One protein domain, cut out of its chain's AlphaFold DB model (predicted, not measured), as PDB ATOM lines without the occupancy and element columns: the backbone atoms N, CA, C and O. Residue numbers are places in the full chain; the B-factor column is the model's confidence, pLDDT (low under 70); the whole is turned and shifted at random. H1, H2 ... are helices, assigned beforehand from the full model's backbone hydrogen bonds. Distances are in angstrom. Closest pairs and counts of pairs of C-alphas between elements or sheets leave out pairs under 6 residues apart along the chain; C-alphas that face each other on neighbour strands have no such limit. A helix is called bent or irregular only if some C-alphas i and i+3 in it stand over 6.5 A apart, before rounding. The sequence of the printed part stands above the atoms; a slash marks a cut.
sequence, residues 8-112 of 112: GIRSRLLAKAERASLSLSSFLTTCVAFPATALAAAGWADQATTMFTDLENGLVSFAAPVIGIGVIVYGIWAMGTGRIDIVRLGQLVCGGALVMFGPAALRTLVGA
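AT A GLANCE: This is residues 8 to 112 of the 112 residues of the protein "TrbC/VIRB2 family protein" of Labrenzia sp. THAF82 (UniProt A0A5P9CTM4). A long free helix, H1, and a long helical hairpin, H2 with H3 folded back along it, meet near their ends at a wide corner, like an L. Residues 8 to 44 stand free, of which 8 to 40 belong to H1. The printed part has 105 residues with three named helices, H1, H2 and H3 in that order, and no named strand; the class is all helix. It is extended, with a radius of gyration of the C-alphas of 23.9 A, and flat, spanning 73 by 46 by 15 A.

HOW THE PARTS SIT: H1, residues 8 to 40, and H2, residues 44 to 81, are close but not clearly touching, their closest C-alphas, of Ala 38 and Trp 44, being 7.5 A apart. Their lines are about perpendicular, at 79 degrees. H2 has a kink of 26 degrees near residue 60. H3, residues 86 to 110, was assigned as one helix by its hydrogen bonds but is bent, C-alphas 100 and 103 being 6.9 A apart; its arms H3a, residues 86 to 100, and H3b, residues 103 to 110, stand at a steep tilt of 43 degrees. H2 and H3a form a helical hairpin: H2 touches H3a with residues 56 to 74 alone, at a shallow tilt of 17 degrees, opposite ways, the closest C-alphas being those of Ile 67 and Gly 96, 6.0 A apart. H2 touches H3b with residues 45 to 56 alone, at a shallow tilt of 26 degrees, opposite ways, the closest C-alphas being those of Glu 56 and Pro 103, 5.7 A apart. H1 is apart from H3a and H3b. Every O i to N i+4 pair is within hydrogen-bond range in H3a and H3b; in H1 26 of 29 are, in H2 33 of 34.

IN THESE COORDINATES: H1 begins at C-alpha 8, (54.840, 49.338, 52.584), and measures 48.3 A. H2 measures 52.6 A and ends at C-alpha 81, (23.757, 43.534, -11.423). H3a measures 21.0 A and H3b 10.6 A, ending at C-alpha 110, (11.382, 35.885, 32.372).

THE WHOLE: The C-alphas farthest apart, of Gly 8 and Gly 80, are 74.0 A apart. The printed part has no cut, and both links are tight. Mean pLDDT of the printed part is 70.3, with residues 8 to 52 and 105 to 112 under 70.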
ATOM      1  N   GLY A   8      56.010  48.556  53.014       56.53
ATOM      2  CA  GLY A   8      54.840  49.338  52.584       56.53
ATOM      3  C   GLY A   8      54.170  48.924  51.267       56.53
ATOM      4  O   GLY A   8      53.182  49.546  50.880       56.53
ATOM      5  N   ILE A   9      54.699  47.926  50.551       58.22
ATOM      6  CA  ILE A   9      54.175  47.524  49.229       58.22
ATOM      7  C   ILE A   9      53.098  46.436  49.368       58.22
ATOM      8  O   ILE A   9      52.071  46.494  48.692       58.22
ATOM      9  N   ARG A  10      53.269  45.483  50.297       53.69
ATOM     10  CA  ARG A  10      52.295  44.398  50.520       53.69
ATOM     11  C   ARG A  10      50.953  44.897  51.062       53.69
ATOM     12  O   ARG A  10      49.917  44.419  50.617       53.69
ATOM     13  N   SER A  11      50.952  45.886  51.957       55.28
ATOM     14  CA  SER A  11      49.717  46.433  52.542       55.28
ATOM     15  C   SER A  11      48.834  47.151  51.515       55.28
ATOM     16  O   SER A  11      47.613  47.024  51.553       55.28
ATOM     17  N   ARG A  12      49.434  47.841  50.535       54.34
ATOM     18  CA  ARG A  12      48.692  48.511  49.450       54.34
ATOM     19  C   ARG A  12      48.077  47.526  48.458       54.34
ATOM     20  O   ARG A  12      47.005  47.795  47.923       54.34
ATOM     21  N   LEU A  13      48.740  46.394  48.220       54.94
ATOM     22  CA  LEU A  13      48.230  45.338  47.343       54.94
ATOM     23  C   LEU A  13      47.055  44.592  47.983       54.94
ATOM     24  O   LEU A  13      46.049  44.380  47.312       54.94
ATOM     25  N   LEU A  14      47.140  44.287  49.282       55.09
ATOM     26  CA  LEU A  14      46.037  43.677  50.030       55.09
ATOM     27  C   LEU A  14      44.817  44.609  50.100       55.09
ATOM     28  O   LEU A  14      43.711  44.180  49.791       55.09
ATOM     29  N   ALA A  15      45.019  45.908  50.351       57.47
ATOM     30  CA  ALA A  15      43.930  46.891  50.340       57.47
ATOM     31  C   ALA A  15      43.268  47.061  48.955       57.47
ATOM     32  O   ALA A  15      42.082  47.377  48.868       57.47
ATOM     33  N   LYS A  16      44.008  46.862  47.854       55.53
ATOM     34  CA  LYS A  16      43.450  46.892  46.489       55.53
ATOM     35  C   LYS A  16      42.675  45.610  46.164       55.53
ATOM     36  O   LYS A  16      41.628  45.691  45.525       55.53
ATOM     37  N   ALA A  17      43.158  44.457  46.631       57.53
ATOM     38  CA  ALA A  17      42.480  43.170  46.486       57.53
ATOM     39  C   ALA A  17      41.167  43.116  47.286       57.53
ATOM     40  O   ALA A  17      40.154  42.662  46.758       57.53
ATOM     41  N   GLU A  18      41.142  43.659  48.507       56.78
ATOM     42  CA  GLU A  18      39.910  43.757  49.301       56.78
ATOM     43  C   GLU A  18      38.873  44.677  48.658       56.78
ATOM     44  O   GLU A  18      37.701  44.325  48.609       56.78
ATOM     45  N   ARG A  19      39.281  45.813  48.079       56.00
ATOM     46  CA  ARG A  19      38.357  46.694  47.339       56.00
ATOM     47  C   ARG A  19      37.768  46.015  46.102       56.00
ATOM     48  O   ARG A  19      36.587  46.192  45.821       56.00
ATOM     49  N   ALA A  20      38.568  45.227  45.381       58.66
ATOM     50  CA  ALA A  20      38.086  44.454  44.239       58.66
ATOM     51  C   ALA A  20      37.093  43.363  44.680       58.66
ATOM     52  O   ALA A  20      36.028  43.234  44.079       58.66
ATOM     53  N   SER A  21      37.398  42.652  45.771       56.16
ATOM     54  CA  SER A  21      36.537  41.616  46.362       56.16
ATOM     55  C   SER A  21      35.227  42.184  46.926       56.16
ATOM     56  O   SER A  21      34.158  41.617  46.711       56.16
ATOM     57  N   LEU A  22      35.277  43.355  47.568       59.09
ATOM     58  CA  LEU A  22      34.097  44.088  48.034       59.09
ATOM     59  C   LEU A  22      33.221  44.555  46.869       59.09
ATOM     60  O   LEU A  22      32.004  44.454  46.954       59.09
ATOM     61  N   SER A  23      33.820  44.997  45.758       57.81
ATOM     62  CA  SER A  23      33.050  45.385  44.568       57.81
ATOM     63  C   SER A  23      32.393  44.187  43.878       57.81
ATOM     64  O   SER A  23      31.251  44.276  43.444       57.81
ATOM     65  N   LEU A  24      33.079  43.042  43.818       59.75
ATOM     66  CA  LEU A  24      32.546  41.814  43.229       59.75
ATOM     67  C   LEU A  24      31.449  41.212  44.104       59.75
ATOM     68  O   LEU A  24      30.416  40.807  43.588       59.75
ATOM     69  N   SER A  25      31.638  41.205  45.424       60.31
ATOM     70  CA  SER A  25      30.614  40.752  46.367       60.31
ATOM     71  C   SER A  25      29.420  41.701  46.415       60.31
ATOM     72  O   SER A  25      28.294  41.213  46.472       60.31
ATOM     73  N   SER A  26      29.612  43.021  46.296       59.38
ATOM     74  CA  SER A  26      28.491  43.956  46.165       59.38
ATOM     75  C   SER A  26      27.755  43.757  44.847       59.38
ATOM     76  O   SER A  26      26.534  43.694  44.873       59.38
ATOM     77  N   PHE A  27      28.469  43.570  43.726       59.72
ATOM     78  CA  PHE A  27      27.863  43.279  42.421       59.72
ATOM     79  C   PHE A  27      27.068  41.971  42.442       59.72
ATOM     80  O   PHE A  27      25.914  41.957  42.025       59.72
ATOM     81  N   LEU A  28      27.646  40.895  42.978       61.16
ATOM     82  CA  LEU A  28      26.977  39.601  43.117       61.16
ATOM     83  C   LEU A  28      25.774  39.685  44.064       61.16
ATOM     84  O   LEU A  28      24.720  39.140  43.754       61.16
ATOM     85  N   THR A  29      25.887  40.428  45.167       59.53
ATOM     86  CA  THR A  29      24.768  40.663  46.091       59.53
ATOM     87  C   THR A  29      23.654  41.457  45.414       59.53
ATOM     88  O   THR A  29      22.495  41.089  45.558       59.53
ATOM     89  N   THR A  30      23.963  42.478  44.604       59.81
ATOM     90  CA  THR A  30      22.941  43.170  43.800       59.81
ATOM     91  C   THR A  30      22.337  42.276  42.719       59.81
ATOM     92  O   THR A  30      21.128  42.325  42.530       59.81
ATOM     93  N   CYS A  31      23.123  41.415  42.062       59.75
ATOM     94  CA  CYS A  31      22.619  40.485  41.046       59.75
ATOM     95  C   CYS A  31      21.701  39.400  41.626       59.75
ATOM     96  O   CYS A  31      20.811  38.938  40.922       59.75
ATOM     97  N   VAL A  32      21.893  38.997  42.887       61.25
ATOM     98  CA  VAL A  32      21.049  37.995  43.567       61.25
ATOM     99  C   VAL A  32      19.879  38.643  44.322       61.25
ATOM    100  O   VAL A  32      18.802  38.056  44.410       61.25
ATOM    101  N   ALA A  33      20.033  39.875  44.816       57.16
ATOM    102  CA  ALA A  33      18.958  40.606  45.489       57.16
ATOM    103  C   ALA A  33      17.880  41.115  44.515       57.16
ATOM    104  O   ALA A  33      16.702  41.116  44.869       57.16
ATOM    105  N   PHE A  34      18.251  41.489  43.284       57.69
ATOM    106  CA  PHE A  34      17.298  41.936  42.260       57.69
ATOM    107  C   PHE A  34      16.207  40.890  41.941       57.69
ATOM    108  O   PHE A  34      15.024  41.227  42.051       57.69
ATOM    109  N   PRO A  35      16.538  39.618  41.631       56.72
ATOM    110  CA  PRO A  35      15.525  38.601  41.350       56.72
ATOM    111  C   PRO A  35      14.702  38.217  42.590       56.72
ATOM    112  O   PRO A  35      13.512  37.943  42.458       56.72
ATOM    113  N   ALA A  36      15.273  38.267  43.801       56.16
ATOM    114  CA  ALA A  36      14.530  37.984  45.034       56.16
ATOM    115  C   ALA A  36      13.452  39.045  45.328       56.16
ATOM    116  O   ALA A  36      12.344  38.711  45.748       56.16
ATOM    117  N   THR A  37      13.747  40.322  45.057       57.12
ATOM    118  CA  THR A  37      12.756  41.408  45.174       57.12
ATOM    119  C   THR A  37      11.720  41.400  44.050       57.12
ATOM    120  O   THR A  37      10.578  41.795  44.279       57.12
ATOM    121  N   ALA A  38      12.078  40.893  42.865       53.31
ATOM    122  CA  ALA A  38      11.154  40.725  41.746       53.31
ATOM    123  C   ALA A  38      10.166  39.562  41.969       53.31
ATOM    124  O   ALA A  38       8.988  39.707  41.653       53.31
ATOM    125  N   LEU A  39      10.600  38.453  42.588       54.06
ATOM    126  CA  LEU A  39       9.713  37.334  42.950       54.06
ATOM    127  C   LEU A  39       8.678  37.700  44.029       54.06
ATOM    128  O   LEU A  39       7.574  37.163  44.030       54.06
ATOM    129  N   ALA A  40       9.015  38.610  44.949       53.88
ATOM    130  CA  ALA A  40       8.107  39.050  46.015       53.88
ATOM    131  C   ALA A  40       6.997  39.997  45.516       53.88
ATOM    132  O   ALA A  40       5.972  40.165  46.177       53.88
ATOM    133  N   ALA A  41       7.172  40.597  44.336       56.97
ATOM    134  CA  ALA A  41       6.195  41.458  43.689       56.97
ATOM    135  C   ALA A  41       5.385  40.635  42.664       56.97
ATOM    136  O   ALA A  41       5.498  40.818  41.454       56.97
ATOM    137  N   ALA A  42       4.567  39.708  43.167       55.41
ATOM    138  CA  ALA A  42       3.862  38.647  42.429       55.41
ATOM    139  C   ALA A  42       2.909  39.082  41.281       55.41
ATOM    140  O   ALA A  42       2.263  38.233  40.679       55.41
ATOM    141  N   GLY A  43       2.815  40.376  40.955       57.69
ATOM    142  CA  GLY A  43       2.039  40.900  39.818       57.69
ATOM    143  C   GLY A  43       2.873  41.359  38.614       57.69
ATOM    144  O   GLY A  43       2.326  41.543  37.531       57.69
ATOM    145  N   TRP A  44       4.192  41.535  38.759       56.44
ATOM    146  CA  TRP A  44       5.026  42.104  37.687       56.44
ATOM    147  C   TRP A  44       5.433  41.084  36.628       56.44
ATOM    148  O   TRP A  44       5.614  41.457  35.474       56.44
ATOM    149  N   ALA A  45       5.561  39.808  36.996       60.00
ATOM    150  CA  ALA A  45       5.901  38.751  36.046       60.00
ATOM    151  C   ALA A  45       4.792  38.568  34.997       60.00
ATOM    152  O   ALA A  45       5.086  38.492  33.811       60.00
ATOM    153  N   ASP A  46       3.526  38.600  35.419       60.91
ATOM    154  CA  ASP A  46       2.364  38.446  34.535       60.91
ATOM    155  C   ASP A  46       2.157  39.672  33.618       60.91
ATOM    156  O   ASP A  46       1.812  39.580  32.438       60.91
ATOM    157  N   GLN A  47       2.468  40.863  34.131       61.62
ATOM    158  CA  GLN A  47       2.424  42.090  33.339       61.62
ATOM    159  C   GLN A  47       3.627  42.224  32.387       61.62
ATOM    160  O   GLN A  47       3.515  42.792  31.301       61.62
ATOM    161  N   ALA A  48       4.780  41.663  32.753       61.09
ATOM    162  CA  ALA A  48       5.939  41.578  31.874       61.09
ATOM    163  C   ALA A  48       5.707  40.564  30.746       61.09
ATOM    164  O   ALA A  48       5.986  40.868  29.588       61.09
ATOM    165  N   THR A  49       5.156  39.383  31.037       66.44
ATOM    166  CA  THR A  49       4.879  38.361  30.014       66.44
ATOM    167  C   THR A  49       3.839  38.829  29.000       66.44
ATOM    168  O   THR A  49       4.008  38.568  27.809       66.44
ATOM    169  N   THR A  50       2.806  39.559  29.423       66.06
ATOM    170  CA  THR A  50       1.818  40.162  28.509       66.06
ATOM    171  C   THR A  50       2.446  41.227  27.607       66.06
ATOM    172  O   THR A  50       2.309  41.134  26.390       66.06
ATOM    173  N   MET A  51       3.257  42.141  28.155       64.50
ATOM    174  CA  MET A  51       4.020  43.123  27.363       64.50
ATOM    175  C   MET A  51       4.963  42.456  26.353       64.50
ATOM    176  O   MET A  51       5.031  42.873  25.198       64.50
ATOM    177  N   PHE A  52       5.671  41.395  26.750       69.88
ATOM    178  CA  PHE A  52       6.530  40.643  25.834       69.88
ATOM    179  C   PHE A  52       5.734  39.865  24.783       69.88
ATOM    180  O   PHE A  52       6.205  39.752  23.659       69.88
ATOM    181  N   THR A  53       4.530  39.381  25.106       70.19
ATOM    182  CA  THR A  53       3.626  38.736  24.136       70.19
ATOM    183  C   THR A  53       3.148  39.730  23.085       70.19
ATOM    184  O   THR A  53       3.157  39.419  21.896       70.19
ATOM    185  N   ASP A  54       2.776  40.938  23.499       73.75
ATOM    186  CA  ASP A  54       2.338  41.989  22.580       73.75
ATOM    187  C   ASP A  54       3.498  42.506  21.725       73.75
ATOM    188  O   ASP A  54       3.333  42.722  20.522       73.75
ATOM    189  N   LEU A  55       4.697  42.632  22.307       72.94
ATOM    190  CA  LEU A  55       5.912  42.935  21.551       72.94
ATOM    191  C   LEU A  55       6.285  41.810  20.586       72.94
ATOM    192  O   LEU A  55       6.731  42.104  19.486       72.94
ATOM    193  N   GLU A  56       6.127  40.546  20.964       76.94
ATOM    194  CA  GLU A  56       6.387  39.397  20.096       76.94
ATOM    195  C   GLU A  56       5.405  39.381  18.921       76.94
ATOM    196  O   GLU A  56       5.830  39.337  17.770       76.94
ATOM    197  N   ASN A  57       4.106  39.532  19.184       77.00
ATOM    198  CA  ASN A  57       3.076  39.587  18.147       77.00
ATOM    199  C   ASN A  57       3.253  40.800  17.223       77.00
ATOM    200  O   ASN A  57       3.174  40.667  16.000       77.00
ATOM    201  N   GLY A  58       3.537  41.975  17.793       73.56
ATOM    202  CA  GLY A  58       3.818  43.192  17.039       73.56
ATOM    203  C   GLY A  58       5.097  43.058  16.215       73.56
ATOM    204  O   GLY A  58       5.085  43.286  15.007       73.56
ATOM    205  N   LEU A  59       6.196  42.617  16.828       79.19
ATOM    206  CA  LEU A  59       7.467  42.450  16.134       79.19
ATOM    207  C   LEU A  59       7.371  41.386  15.048       79.19
ATOM    208  O   LEU A  59       7.877  41.626  13.967       79.19
ATOM    209  N   VAL A  60       6.708  40.251  15.263       79.06
ATOM    210  CA  VAL A  60       6.505  39.234  14.218       79.06
ATOM    211  C   VAL A  60       5.651  39.793  13.078       79.06
ATOM    212  O   VAL A  60       6.007  39.618  11.911       79.06
ATOM    213  N   SER A  61       4.578  40.526  13.400       79.88
ATOM    214  CA  SER A  61       3.699  41.163  12.412       79.88
ATOM    215  C   SER A  61       4.423  42.200  11.550       79.88
ATOM    216  O   SER A  61       4.153  42.274  10.353       79.88
ATOM    217  N   PHE A  62       5.366  42.960  12.115       78.31
ATOM    218  CA  PHE A  62       6.139  43.962  11.375       78.31
ATOM    219  C   PHE A  62       7.429  43.402  10.754       78.31
ATOM    220  O   PHE A  62       7.762  43.730   9.618       78.31
ATOM    221  N   ALA A  63       8.161  42.538  11.453       78.19
ATOM    222  CA  ALA A  63       9.449  42.009  11.009       78.19
ATOM    223  C   ALA A  63       9.292  41.022   9.851       78.19
ATOM    224  O   ALA A  63      10.080  41.087   8.910       78.19
ATOM    225  N   ALA A  64       8.272  40.155   9.866       81.88
ATOM    226  CA  ALA A  64       8.040  39.205   8.777       81.88
ATOM    227  C   ALA A  64       7.883  39.893   7.400       81.88
ATOM    228  O   ALA A  64       8.636  39.553   6.481       81.88
ATOM    229  N   PRO A  65       6.989  40.889   7.223       85.12
ATOM    230  CA  PRO A  65       6.877  41.595   5.953       85.12
ATOM    231  C   PRO A  65       8.119  42.437   5.640       85.12
ATOM    232  O   PRO A  65       8.539  42.465   4.488       85.12
ATOM    233  N   VAL A  66       8.754  43.075   6.630       87.81
ATOM    234  CA  VAL A  66       9.960  43.896   6.399       87.81
ATOM    235  C   VAL A  66      11.136  43.055   5.892       87.81
ATOM    236  O   VAL A  66      11.782  43.438   4.914       87.81
ATOM    237  N   ILE A  67      11.396  41.893   6.498       87.88
ATOM    238  CA  ILE A  67      12.448  40.968   6.049       87.88
ATOM    239  C   ILE A  67      12.107  40.432   4.654       87.88
ATOM    240  O   ILE A  67      12.971  40.424   3.776       87.88
ATOM    241  N   GLY A  68      10.846  40.049   4.420       84.44
ATOM    242  CA  GLY A  68      10.381  39.581   3.113       84.44
ATOM    243  C   GLY A  68      10.601  40.613   2.004       84.44
ATOM    244  O   GLY A  68      11.185  40.295   0.967       84.44
ATOM    245  N   ILE A  69      10.220  41.870   2.241       91.56
ATOM    246  CA  ILE A  69      10.445  42.974   1.300       91.56
ATOM    247  C   ILE A  69      11.946  43.190   1.077       91.56
ATOM    248  O   ILE A  69      12.376  43.322  -0.069       91.56
ATOM    249  N   GLY A  70      12.753  43.173   2.141       85.88
ATOM    250  CA  GLY A  70      14.207  43.322   2.046       85.88
ATOM    251  C   GLY A  70      14.856  42.264   1.149       85.88
ATOM    252  O   GLY A  70      15.680  42.602   0.297       85.88
ATOM    253  N   VAL A  71      14.441  41.000   1.281       88.25
ATOM    254  CA  VAL A  71      14.933  39.896   0.439       88.25
ATOM    255  C   VAL A  71      14.507  40.079  -1.021       88.25
ATOM    256  O   VAL A  71      15.330  39.899  -1.918       88.25
ATOM    257  N   ILE A  72      13.256  40.477  -1.277       89.19
ATOM    258  CA  ILE A  72      12.739  40.688  -2.641       89.19
ATOM    259  C   ILE A  72      13.474  41.842  -3.334       89.19
ATOM    260  O   ILE A  72      13.944  41.687  -4.462       89.19
ATOM    261  N   VAL A  73      13.622  42.984  -2.658       90.19
ATOM    262  CA  VAL A  73      14.326  44.158  -3.196       90.19
ATOM    263  C   VAL A  73      15.792  43.827  -3.477       90.19
ATOM    264  O   VAL A  73      16.302  44.156  -4.551       90.19
ATOM    265  N   TYR A  74      16.459  43.119  -2.559       88.00
ATOM    266  CA  TYR A  74      17.830  42.658  -2.775       88.00
ATOM    267  C   TYR A  74      17.930  41.691  -3.963       88.00
ATOM    268  O   TYR A  74      18.838  41.823  -4.781       88.00
ATOM    269  N   GLY A  75      16.979  40.764  -4.107       85.00
ATOM    270  CA  GLY A  75      16.921  39.828  -5.230       85.00
ATOM    271  C   GLY A  75      16.793  40.529  -6.585       85.00
ATOM    272  O   GLY A  75      17.527  40.200  -7.515       85.00
ATOM    273  N   ILE A  76      15.927  41.541  -6.689       88.75
ATOM    274  CA  ILE A  76      15.763  42.342  -7.917       88.75
ATOM    275  C   ILE A  76      17.053  43.107  -8.242       88.75
ATOM    276  O   ILE A  76      17.505  43.107  -9.390       88.75
ATOM    277  N   TRP A  77      17.687  43.710  -7.237       88.00
ATOM    278  CA  TRP A  77      18.956  44.414  -7.417       88.00
ATOM    279  C   TRP A  77      20.094  43.469  -7.843       88.00
ATOM    280  O   TRP A  77      20.892  43.801  -8.725       88.00
ATOM    281  N   ALA A  78      20.137  42.262  -7.277       84.12
ATOM    282  CA  ALA A  78      21.127  41.244  -7.610       84.12
ATOM    283  C   ALA A  78      20.912  40.658  -9.019       84.12
ATOM    284  O   ALA A  78      21.888  40.389  -9.721       84.12
ATOM    285  N   MET A  79      19.658  40.528  -9.474       83.69
ATOM    286  CA  MET A  79      19.340  40.135 -10.855       83.69
ATOM    287  C   MET A  79      19.776  41.202 -11.865       83.69
ATOM    288  O   MET A  79      20.328  40.858 -12.906       83.69
ATOM    289  N   GLY A  80      19.595  42.490 -11.548       85.12
ATOM    290  CA  GLY A  80      20.018  43.593 -12.419       85.12
ATOM    291  C   GLY A  80      21.536  43.797 -12.498       85.12
ATOM    292  O   GLY A  80      22.033  44.323 -13.490       85.12
ATOM    293  N   THR A  81      22.290  43.370 -11.482       84.25
ATOM    294  CA  THR A  81      23.757  43.534 -11.423       84.25
ATOM    295  C   THR A  81      24.535  42.254 -11.740       84.25
ATOM    296  O   THR A  81      25.757  42.304 -11.894       84.25
ATOM    297  N   GLY A  82      23.862  41.100 -11.827       77.19
ATOM    298  CA  GLY A  82      24.466  39.791 -12.113       77.19
ATOM    299  C   GLY A  82      25.424  39.276 -11.029       77.19
ATOM    300  O   GLY A  82      26.014  38.208 -11.179       77.19
ATOM    301  N   ARG A  83      25.593  40.019  -9.928       76.44
ATOM    302  CA  ARG A  83      26.458  39.668  -8.798       76.44
ATOM    303  C   ARG A  83      25.602  39.281  -7.603       76.44
ATOM    304  O   ARG A  83      25.311  40.098  -6.736       76.44
ATOM    305  N   ILE A  84      25.221  38.007  -7.560       75.00
ATOM    306  CA  ILE A  84      24.558  37.429  -6.393       75.00
ATOM    307  C   ILE A  84      25.629  37.129  -5.344       75.00
ATOM    308  O   ILE A  84      26.329  36.120  -5.411       75.00
ATOM    309  N   ASP A  85      25.757  38.024  -4.370       82.50
ATOM    310  CA  ASP A  85      26.546  37.766  -3.172       82.50
ATOM    311  C   ASP A  85      25.663  37.033  -2.151       82.50
ATOM    312  O   ASP A  85      24.843  37.638  -1.446       82.50
ATOM    313  N   ILE A  86      25.793  35.702  -2.131       82.50
ATOM    314  CA  ILE A  86      25.017  34.802  -1.265       82.50
ATOM    315  C   ILE A  86      25.288  35.086   0.219       82.50
ATOM    316  O   ILE A  86      24.415  34.872   1.059       82.50
ATOM    317  N   VAL A  87      26.482  35.598   0.545       86.06
ATOM    318  CA  VAL A  87      26.904  35.868   1.923       86.06
ATOM    319  C   VAL A  87      26.105  37.037   2.487       86.06
ATOM    320  O   VAL A  87      25.587  36.948   3.598       86.06
ATOM    321  N   ARG A  88      25.912  38.096   1.694       82.31
ATOM    322  CA  ARG A  88      25.062  39.237   2.068       82.31
ATOM    323  C   ARG A  88      23.594  38.846   2.226       82.31
ATOM    324  O   ARG A  88      22.927  39.333   3.134       82.31
ATOM    325  N   LEU A  89      23.107  37.940   1.378       83.44
ATOM    326  CA  LEU A  89      21.742  37.415   1.471       83.44
ATOM    327  C   LEU A  89      21.567  36.596   2.762       83.44
ATOM    328  O   LEU A  89      20.624  36.821   3.517       83.44
ATOM    329  N   GLY A  90      22.531  35.726   3.075       84.56
ATOM    330  CA  GLY A  90      22.565  34.977   4.331       84.56
ATOM    331  C   GLY A  90      22.632  35.880   5.565       84.56
ATOM    332  O   GLY A  90      21.926  35.629   6.536       84.56
ATOM    333  N   GLN A  91      23.407  36.967   5.525       86.94
ATOM    334  CA  GLN A  91      23.458  37.956   6.610       86.94
ATOM    335  C   GLN A  91      22.127  38.688   6.803       86.94
ATOM    336  O   GLN A  91      21.731  38.916   7.944       86.94
ATOM    337  N   LEU A  92      21.422  39.020   5.718       85.31
ATOM    338  CA  LEU A  92      20.101  39.646   5.790       85.31
ATOM    339  C   LEU A  92      19.078  38.708   6.450       85.31
ATOM    340  O   LEU A  92      18.326  39.125   7.328       85.31
ATOM    341  N   VAL A  93      19.095  37.428   6.066       84.94
ATOM    342  CA  VAL A  93      18.192  36.409   6.617       84.94
ATOM    343  C   VAL A  93      18.538  36.089   8.072       84.94
ATOM    344  O   VAL A  93      17.651  36.105   8.920       84.94
ATOM    345  N   CYS A  94      19.815  35.863   8.397       83.69
ATOM    346  CA  CYS A  94      20.256  35.619   9.774       83.69
ATOM    347  C   CYS A  94      20.015  36.828  10.680       83.69
ATOM    348  O   CYS A  94      19.555  36.657  11.803       83.69
ATOM    349  N   GLY A  95      20.291  38.045  10.206       85.31
ATOM    350  CA  GLY A  95      20.015  39.269  10.954       85.31
ATOM    351  C   GLY A  95      18.520  39.440  11.218       85.31
ATOM    352  O   GLY A  95      18.126  39.704  12.351       85.31
ATOM    353  N   GLY A  96      17.683  39.203  10.205       82.19
ATOM    354  CA  GLY A  96      16.228  39.208  10.351       82.19
ATOM    355  C   GLY A  96      15.728  38.160  11.348       82.19
ATOM    356  O   GLY A  96      14.932  38.476  12.230       82.19
ATOM    357  N   ALA A  97      16.247  36.935  11.265       81.81
ATOM    358  CA  ALA A  97      15.927  35.871  12.209       81.81
ATOM    359  C   ALA A  97      16.317  36.259  13.645       81.81
ATOM    360  O   ALA A  97      15.526  36.085  14.566       81.81
ATOM    361  N   LEU A  98      17.497  36.850  13.842       81.94
ATOM    362  CA  LEU A  98      17.988  37.258  15.160       81.94
ATOM    363  C   LEU A  98      17.134  38.369  15.789       81.94
ATOM    364  O   LEU A  98      16.884  38.343  16.992       81.94
ATOM    365  N   VAL A  99      16.623  39.298  14.974       82.81
ATOM    366  CA  VAL A  99      15.636  40.300  15.409       82.81
ATOM    367  C   VAL A  99      14.341  39.619  15.863       82.81
ATOM    368  O   VAL A  99      13.812  39.965  16.915       82.81
ATOM    369  N   MET A 100      13.872  38.606  15.130       76.50
ATOM    370  CA  MET A 100      12.682  37.822  15.485       76.50
ATOM    371  C   MET A 100      12.855  37.003  16.772       76.50
ATOM    372  O   MET A 100      11.920  36.891  17.560       76.50
ATOM    373  N   PHE A 101      14.048  36.454  17.017       77.38
ATOM    374  CA  PHE A 101      14.340  35.661  18.215       77.38
ATOM    375  C   PHE A 101      14.590  36.503  19.475       77.38
ATOM    376  O   PHE A 101      14.558  35.954  20.577       77.38
ATOM    377  N   GLY A 102      14.811  37.816  19.351       78.31
ATOM    378  CA  GLY A 102      15.080  38.713  20.482       78.31
ATOM    379  C   GLY A 102      14.000  38.674  21.577       78.31
ATOM    380  O   GLY A 102      14.330  38.395  22.733       78.31
ATOM    381  N   PRO A 103      12.710  38.890  21.250       73.38
ATOM    382  CA  PRO A 103      11.629  38.810  22.234       73.38
ATOM    383  C   PRO A 103      11.408  37.398  22.781       73.38
ATOM    384  O   PRO A 103      11.193  37.239  23.981       73.38
ATOM    385  N   ALA A 104      11.521  36.371  21.933       71.31
ATOM    386  CA  ALA A 104      11.358  34.978  22.345       71.31
ATOM    387  C   ALA A 104      12.415  34.567  23.386       71.31
ATOM    388  O   ALA A 104      12.083  33.962  24.404       71.31
ATOM    389  N   ALA A 105      13.676  34.967  23.189       67.62
ATOM    390  CA  ALA A 105      14.750  34.717  24.149       67.62
ATOM    391  C   ALA A 105      14.511  35.434  25.493       67.62
ATOM    392  O   ALA A 105      14.686  34.836  26.555       67.62
ATOM    393  N   LEU A 106      14.047  36.687  25.470       67.88
ATOM    394  CA  LEU A 106      13.695  37.428  26.690       67.88
ATOM    395  C   LEU A 106      12.522  36.780  27.435       67.88
ATOM    396  O   LEU A 106      12.562  36.661  28.660       67.88
ATOM    397  N   ARG A 107      11.520  36.282  26.705       64.50
ATOM    398  CA  ARG A 107      10.388  35.549  27.278       64.50
ATOM    399  C   ARG A 107      10.830  34.261  27.972       64.50
ATOM    400  O   ARG A 107      10.341  33.977  29.058       64.50
ATOM    401  N   THR A 108      11.785  33.521  27.403       68.00
ATOM    402  CA  THR A 108      12.346  32.327  28.065       68.00
ATOM    403  C   THR A 108      13.145  32.646  29.328       68.00
ATOM    404  O   THR A 108      13.250  31.794  30.196       68.00
ATOM    405  N   LEU A 109      13.689  33.862  29.448       60.53
ATOM    406  CA  LEU A 109      14.446  34.294  30.625       60.53
ATOM    407  C   LEU A 109      13.542  34.795  31.765       60.53
ATOM    408  O   LEU A 109      13.937  34.748  32.923       60.53
ATOM    409  N   VAL A 110      12.364  35.326  31.423       61.62
ATOM    410  CA  VAL A 110      11.382  35.885  32.372       61.62
ATOM    411  C   VAL A 110      10.306  34.859  32.757       61.62
ATOM    412  O   VAL A 110       9.715  34.965  33.827       61.62
ATOM    413  N   GLY A 111      10.033  33.888  31.882       56.25
ATOM    414  CA  GLY A 111       9.031  32.834  32.066       56.25
ATOM    415  C   GLY A 111       9.594  31.448  32.402       56.25
ATOM    416  O   GLY A 111       8.841  30.478  32.321       56.25
ATOM    417  N   ALA A 112      10.884  31.350  32.737       48.38
ATOM    418  CA  ALA A 112      11.488  30.205  33.424       48.38
ATOM    419  C   ALA A 112      11.788  30.598  34.875       48.38
ATOM    420  O   ALA A 112      11.590  29.740  35.762       48.38
TER     421      ALA A 112